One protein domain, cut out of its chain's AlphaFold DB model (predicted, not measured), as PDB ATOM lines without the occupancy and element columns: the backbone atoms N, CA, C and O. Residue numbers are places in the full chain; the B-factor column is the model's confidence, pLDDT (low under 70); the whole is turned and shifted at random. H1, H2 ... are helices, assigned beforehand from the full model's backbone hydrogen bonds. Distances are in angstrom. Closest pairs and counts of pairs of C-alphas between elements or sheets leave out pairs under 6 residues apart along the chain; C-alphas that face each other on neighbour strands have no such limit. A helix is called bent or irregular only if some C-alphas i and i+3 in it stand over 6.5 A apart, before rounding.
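This is residues 22 to 69 of the 248 residues of an uncharacterized protein of Paenibacillus sp. FSL H7-0331 (UniProt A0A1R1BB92). The model is a small, rounded, all-helix domain in which H2 and H3 make a U, running opposite ways with a tight turn between them; H1 stands across the open end of the U, and H4 crosses one side of it from H3 toward the beginning of H2. The frame is made with few contacts: H1 meets H2 at a corner, H4 packs on one part of H3, and the two limbs of the U come close to each other at one place. The printed part has 48 residues with four named helices, in the order H1, H2, H3, H4 along the chain, and no named strand; 36 of the 48 residues are in the helices, and the class is all helix. The whole is compact, with a radius of gyration of the C-alphas of 10.0 A, and the C-alphas span 24 by 21 by 18 A along their three main axes.

H1, residues 22 to 31, and H2, residues 34 to 40, only just touch, with 3 pairs of C-alphas within 8 A, and they touch only at the corner by their link. Their closest C-alphas are those of Asn 29 and Pro 35, 5.7 A apart, and their lines are about perpendicular, at 87 degrees. H3, residues 43 to 55, is close to H2 but not clearly touching it: the closest C-alphas, those of Lys 38 and Asn 46, are 6.6 A apart. H2 and H3 run opposite ways at a shallow tilt of 27 degrees, with their centres 12.2 A apart. H1 and H3 are near each other, with 6 pairs of C-alphas within 10 A and no pair within 8 A. H4, residues 63 to 68, touches H3, with 7 pairs of C-alphas within 8 A. H3 touches H4 with residues 48 to 53 alone; the closest C-alphas of the two helices are those of Leu 49 and Ala 64, 5.3 A apart, and their lines are about perpendicular, at 88 degrees. H4 is also close to H2 but not clearly touching, where the C-alphas of Tyr 34 and Ser 68, the closest of the two helices, are 7.6 A apart. H2 and H4 run opposite ways at a steep tilt of 69 degrees, only just short of about perpendicular. H1 and H4 are apart. In H1, H3 and H4 every O i to N i+4 pair is within hydrogen-bond range; in H2 it is 1 of 3, beside 2 of 4 for O i to N i+3.

H1 begins at C-alpha 22, at (18.492, 51.973, -10.883), and measures 14.0 A from first to last C-alpha. H2 begins at C-alpha 34, at (13.754, 40.070, -18.049), and measures 10.4 A; it is irregular, but only just, as C-alphas 36 and 39 are 6.9 A apart. H3 is the longest helix, with 13 residues and 17.9 A from first to last C-alpha. H4 measures 8.3 A and ends at C-alpha 68, at (14.197, 32.642, -16.685).

The two C-alphas farthest apart are those of Asp 22 and Thr 61, at 25.7 A, and the first and last printed C-alphas, those of Asp 22 and Gly 69, are 23.3 A apart. The printed part runs from residue 22 to residue 69 and has no cut. The links from H1 to H2 and from H2 to H3 are tight, with 2 residues each; the link from H3 to H4, with 7 residues, is short, and no link is long. The mean pLDDT of the printed part is 83.3, and 5 residues are under 70: residue 22 and residues 57 to 60, which lie between H3 and H4.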
ATOM      1  N   ASP A  22      18.252  51.492  -9.521       66.00
ATOM      2  CA  ASP A  22      18.492  51.973 -10.883       66.00
ATOM      3  C   ASP A  22      19.557  51.141 -11.613       66.00
ATOM      4  O   ASP A  22      19.367  50.760 -12.770       66.00
ATOM      5  N   ASN A  23      20.641  50.766 -10.924       78.69
ATOM      6  CA  ASN A  23      21.677  49.903 -11.492       78.69
ATOM      7  C   ASN A  23      21.133  48.499 -11.770       78.69
ATOM      8  O   ASN A  23      21.413  47.924 -12.821       78.69
ATOM      9  N   VAL A  24      20.329  47.945 -10.860       81.38
ATOM     10  CA  VAL A  24      19.730  46.615 -11.048       81.38
ATOM     11  C   VAL A  24      18.795  46.617 -12.250       81.38
ATOM     12  O   VAL A  24      18.914  45.752 -13.117       81.38
ATOM     13  N   SER A  25      17.926  47.621 -12.348       83.81
ATOM     14  CA  SER A  25      17.012  47.773 -13.482       83.81
ATOM     15  C   SER A  25      17.781  47.873 -14.800       83.81
ATOM     16  O   SER A  25      17.445  47.181 -15.760       83.81
ATOM     17  N   PHE A  26      18.872  48.647 -14.839       88.69
ATOM     18  CA  PHE A  26      19.743  48.734 -16.010       88.69
ATOM     19  C   PHE A  26      20.312  47.367 -16.420       88.69
ATOM     20  O   PHE A  26      20.230  46.996 -17.594       88.69
ATOM     21  N   TYR A  27      20.870  46.593 -15.484       88.88
ATOM     22  CA  TYR A  27      21.454  45.291 -15.815       88.88
ATOM     23  C   TYR A  27      20.402  44.279 -16.259       88.88
ATOM     24  O   TYR A  27      20.621  43.587 -17.254       88.88
ATOM     25  N   LEU A  28      19.252  44.223 -15.583       89.12
ATOM     26  CA  LEU A  28      18.154  43.339 -15.965       89.12
ATOM     27  C   LEU A  28      17.665  43.652 -17.376       89.12
ATOM     28  O   LEU A  28      17.562  42.748 -18.207       89.12
ATOM     29  N   ASN A  29      17.451  44.929 -17.675       89.25
ATOM     30  CA  ASN A  29      16.911  45.356 -18.956       89.25
ATOM     31  C   ASN A  29      17.886  45.147 -20.123       89.25
ATOM     32  O   ASN A  29      17.479  44.745 -21.213       89.25
ATOM     33  N   ASN A  30      19.184  45.354 -19.905       89.62
ATOM     34  CA  ASN A  30      20.161  45.334 -20.996       89.62
ATOM     35  C   ASN A  30      20.916  44.006 -21.139       89.62
ATOM     36  O   ASN A  30      21.416  43.710 -22.219       89.62
ATOM     37  N   ASN A  31      20.970  43.177 -20.091       88.69
ATOM     38  CA  ASN A  31      21.834  41.989 -20.069       88.69
ATOM     39  C   ASN A  31      21.089  40.677 -19.797       88.69
ATOM     40  O   ASN A  31      21.697  39.612 -19.845       88.69
ATOM     41  N   THR A  32      19.780  40.717 -19.537       89.75
ATOM     42  CA  THR A  32      18.983  39.509 -19.269       89.75
ATOM     43  C   THR A  32      17.769  39.417 -20.192       89.75
ATOM     44  O   THR A  32      17.522  40.318 -20.997       89.75
ATOM     45  N   VAL A  33      17.009  38.322 -20.083       90.19
ATOM     46  CA  VAL A  33      15.712  38.142 -20.759       90.19
ATOM     47  C   VAL A  33      14.536  38.731 -19.973       90.19
ATOM     48  O   VAL A  33      13.391  38.575 -20.381       90.19
ATOM     49  N   TYR A  34      14.791  39.430 -18.862       90.69
ATOM     50  CA  TYR A  34      13.754  40.070 -18.049       90.69
ATOM     51  C   TYR A  34      12.766  40.937 -18.859       90.69
ATOM     52  O   TYR A  34      11.561  40.758 -18.672       90.69
ATOM     53  N   PRO A  35      13.204  41.794 -19.809       91.88
ATOM     54  CA  PRO A  35      12.283  42.562 -20.652       91.88
ATOM     55  C   PRO A  35      11.284  41.719 -21.442       91.88
ATOM     56  O   PRO A  35      10.158  42.150 -21.647       91.88
ATOM     57  N   LEU A  36      11.675  40.510 -21.857       90.50
ATOM     58  CA  LEU A  36      10.787  39.596 -22.572       90.50
ATOM     59  C   LEU A  36       9.687  39.053 -21.655       90.50
ATOM     60  O   LEU A  36       8.581  38.791 -22.111       90.50
ATOM     61  N   LEU A  37       9.985  38.884 -20.364       88.88
ATOM     62  CA  LEU A  37       9.048  38.366 -19.368       88.88
ATOM     63  C   LEU A  37       8.106  39.442 -18.835       88.88
ATOM     64  O   LEU A  37       6.923  39.165 -18.659       88.88
ATOM     65  N   LYS A  38       8.620  40.653 -18.581       89.50
ATOM     66  CA  LYS A  38       7.911  41.743 -17.890       89.50
ATOM     67  C   LYS A  38       6.470  41.968 -18.401       89.50
ATOM     68  O   LYS A  38       5.579  41.986 -17.552       89.50
ATOM     69  N   PRO A  39       6.186  42.040 -19.720       89.69
ATOM     70  CA  PRO A  39       4.828  42.280 -20.228       89.69
ATOM     71  C   PRO A  39       3.833  41.152 -19.933       89.69
ATOM     72  O   PRO A  39       2.624  41.357 -19.992       89.69
ATOM     73  N   PHE A  40       4.326  39.950 -19.632       88.12
ATOM     74  CA  PHE A  40       3.517  38.766 -19.338       88.12
ATOM     75  C   PHE A  40       3.388  38.496 -17.835       88.12
ATOM     76  O   PHE A  40       2.793  37.492 -17.439       88.12
ATOM     77  N   LEU A  41       3.897  39.396 -16.990       88.38
ATOM     78  CA  LEU A  41       3.730  39.359 -15.541       88.38
ATOM     79  C   LEU A  41       2.693  40.390 -15.102       88.38
ATOM     80  O   LEU A  41       2.607  41.486 -15.649       88.38
ATOM     81  N   THR A  42       1.901  40.058 -14.083       89.31
ATOM     82  CA  THR A  42       1.181  41.096 -13.325       89.31
ATOM     83  C   THR A  42       2.170  41.972 -12.571       89.31
ATOM     84  O   THR A  42       3.263  41.514 -12.232       89.31
ATOM     85  N   THR A  43       1.758  43.183 -12.190       89.62
ATOM     86  CA  THR A  43       2.547  44.051 -11.299       89.62
ATOM     87  C   THR A  43       3.043  43.296 -10.063       89.62
ATOM     88  O   THR A  43       4.235  43.309  -9.769       89.62
ATOM     89  N   LYS A  44       2.161  42.522  -9.415       89.44
ATOM     90  CA  LYS A  44       2.500  41.720  -8.231       89.44
ATOM     91  C   LYS A  44       3.548  40.638  -8.519       89.44
ATOM     92  O   LYS A  44       4.451  40.430  -7.717       89.44
ATOM     93  N   GLN A  45       3.435  39.931  -9.643       88.31
ATOM     94  CA  GLN A  45       4.427  38.919 -10.032       88.31
ATOM     95  C   GLN A  45       5.765  39.545 -10.400       88.31
ATOM     96  O   GLN A  45       6.805  38.979 -10.087       88.31
ATOM     97  N   ASN A  46       5.742  40.709 -11.043       89.69
ATOM     98  CA  ASN A  46       6.951  41.447 -11.366       89.69
ATOM     99  C   ASN A  46       7.673  41.909 -10.091       89.69
ATOM    100  O   ASN A  46       8.877  41.717  -9.971       89.69
ATOM    101  N   GLU A  47       6.941  42.432  -9.104       89.12
ATOM    102  CA  GLU A  47       7.488  42.776  -7.783       89.12
ATOM    103  C   GLU A  47       8.092  41.555  -7.076       89.12
ATOM    104  O   GLU A  47       9.205  41.632  -6.557       89.12
ATOM    105  N   GLN A  48       7.396  40.413  -7.093       88.12
ATOM    106  CA  GLN A  48       7.906  39.157  -6.537       88.12
ATOM    107  C   GLN A  48       9.182  38.698  -7.244       88.12
ATOM    108  O   GLN A  48      10.154  38.358  -6.580       88.12
ATOM    109  N   LEU A  49       9.205  38.737  -8.577       88.06
ATOM    110  CA  LEU A  49      10.369  38.357  -9.369       88.06
ATOM    111  C   LEU A  49      11.568  39.272  -9.092       88.06
ATOM    112  O   LEU A  49      12.680  38.778  -8.927       88.06
ATOM    113  N   LEU A  50      11.362  40.588  -9.000       87.88
ATOM    114  CA  LEU A  50      12.432  41.530  -8.664       87.88
ATOM    115  C   LEU A  50      12.946  41.310  -7.239       87.88
ATOM    116  O   LEU A  50      14.153  41.330  -7.015       87.88
ATOM    117  N   ASN A  51      12.053  41.045  -6.285       86.19
ATOM    118  CA  ASN A  51      12.450  40.707  -4.924       86.19
ATOM    119  C   ASN A  51      13.238  39.389  -4.864       86.19
ATOM    120  O   ASN A  51      14.239  39.323  -4.156       86.19
ATOM    121  N   ASP A  52      12.841  38.372  -5.633       86.38
ATOM    122  CA  ASP A  52      13.573  37.105  -5.751       86.38
ATOM    123  C   ASP A  52      14.976  37.318  -6.341       86.38
ATOM    124  O   ASP A  52      15.937  36.713  -5.877       86.38
ATOM    125  N   ILE A  53      15.120  38.199  -7.334       83.06
ATOM    126  CA  ILE A  53      16.422  38.538  -7.931       83.06
ATOM    127  C   ILE A  53      17.323  39.273  -6.930       83.06
ATOM    128  O   ILE A  53      18.523  39.016  -6.878       83.06
ATOM    129  N   LEU A  54      16.758  40.207  -6.165       82.62
ATOM    130  CA  LEU A  54      17.510  41.074  -5.255       82.62
ATOM    131  C   LEU A  54      17.878  40.387  -3.938       82.62
ATOM    132  O   LEU A  54      18.969  40.598  -3.417       82.62
ATOM    133  N   ASN A  55      16.946  39.608  -3.390       81.31
ATOM    134  CA  ASN A  55      16.992  39.116  -2.014       81.31
ATOM    135  C   ASN A  55      16.848  37.589  -1.914       81.31
ATOM    136  O   ASN A  55      16.889  37.043  -0.811       81.31
ATOM    137  N   GLY A  56      16.629  36.890  -3.030       75.94
ATOM    138  CA  GLY A  56      16.389  35.451  -3.034       75.94
ATOM    139  C   GLY A  56      17.643  34.635  -2.723       75.94
ATOM    140  O   GLY A  56      18.745  34.936  -3.173       75.94
ATOM    141  N   SER A  57      17.454  33.549  -1.975       68.31
ATOM    142  CA  SER A  57      18.490  32.552  -1.675       68.31
ATOM    143  C   SER A  57      18.363  31.277  -2.520       68.31
ATOM    144  O   SER A  57      19.320  30.511  -2.624       68.31
ATOM    145  N   GLU A  58      17.206  31.047  -3.153       67.12
ATOM    146  CA  GLU A  58      16.916  29.839  -3.931       67.12
ATOM    147  C   GLU A  58      16.755  30.136  -5.430       67.12
ATOM    148  O   GLU A  58      15.691  30.510  -5.926       67.12
ATOM    149  N   GLY A  59      17.831  29.941  -6.195       66.56
ATOM    150  CA  GLY A  59      17.870  30.337  -7.606       66.56
ATOM    151  C   GLY A  59      16.972  29.533  -8.557       66.56
ATOM    152  O   GLY A  59      16.536  30.084  -9.556       66.56
ATOM    153  N   ARG A  60      16.686  28.245  -8.297       65.69
ATOM    154  CA  ARG A  60      15.931  27.376  -9.239       65.69
ATOM    155  C   ARG A  60      14.432  27.281  -8.952       65.69
ATOM    156  O   ARG A  60      13.652  27.068  -9.876       65.69
ATOM    157  N   THR A  61      14.042  27.376  -7.687       70.06
ATOM    158  CA  THR A  61      12.655  27.235  -7.213       70.06
ATOM    159  C   THR A  61      11.921  28.572  -7.153       70.06
ATOM    160  O   THR A  61      10.692  28.566  -7.215       70.06
ATOM    161  N   SER A  62      12.650  29.694  -7.097       78.75
ATOM    162  CA  SER A  62      12.101  31.054  -7.179       78.75
ATOM    163  C   SER A  62      11.351  31.314  -8.484       78.75
ATOM    164  O   SER A  62      11.560  30.635  -9.495       78.75
ATOM    165  N   LEU A  63      10.496  32.340  -8.488       77.50
ATOM    166  CA  LEU A  63       9.759  32.747  -9.682       77.50
ATOM    167  C   LEU A  63      10.731  33.138 -10.804       77.50
ATOM    168  O   LEU A  63      10.565  32.717 -11.947       77.50
ATOM    169  N   ALA A  64      11.804  33.856 -10.460       77.19
ATOM    170  CA  ALA A  64      12.878  34.195 -11.390       77.19
ATOM    171  C   ALA A  64      13.513  32.944 -12.025       77.19
ATOM    172  O   ALA A  64      13.658  32.882 -13.249       77.19
ATOM    173  N   GLY A  65      13.818  31.923 -11.216       76.44
ATOM    174  CA  GLY A  65      14.370  30.647 -11.672       76.44
ATOM    175  C   GLY A  65      13.430  29.836 -12.557       76.44
ATOM    176  O   GLY A  65      13.861  29.244 -13.545       76.44
ATOM    177  N   GLN A  66      12.137  29.822 -12.244       79.19
ATOM    178  CA  GLN A  66      11.147  29.079 -13.023       79.19
ATOM    179  C   GLN A  66      10.870  29.718 -14.387       79.19
ATOM    180  O   GLN A  66      10.640  28.995 -15.355       79.19
ATOM    181  N   LEU A  67      10.892  31.052 -14.461       79.75
ATOM    182  CA  LEU A  67      10.588  31.803 -15.681       79.75
ATOM    183  C   LEU A  67      11.811  32.011 -16.576       79.75
ATOM    184  O   LEU A  67      11.719  31.892 -17.796       79.75
ATOM    185  N   SER A  68      12.962  32.298 -15.968       77.62
ATOM    186  CA  SER A  68      14.197  32.642 -16.685       77.62
ATOM    187  C   SER A  68      15.221  31.510 -16.699       77.62
ATOM    188  O   SER A  68      16.239  31.626 -17.369       77.62
ATOM    189  N   GLY A  69      15.007  30.433 -15.943       77.88
ATOM    190  CA  GLY A  69      15.940  29.313 -15.886       77.88
ATOM    191  C   GLY A  69      15.808  28.357 -17.067       77.88
ATOM    192  O   GLY A  69      14.937  28.493 -17.925       77.88
TER     193      GLY A  69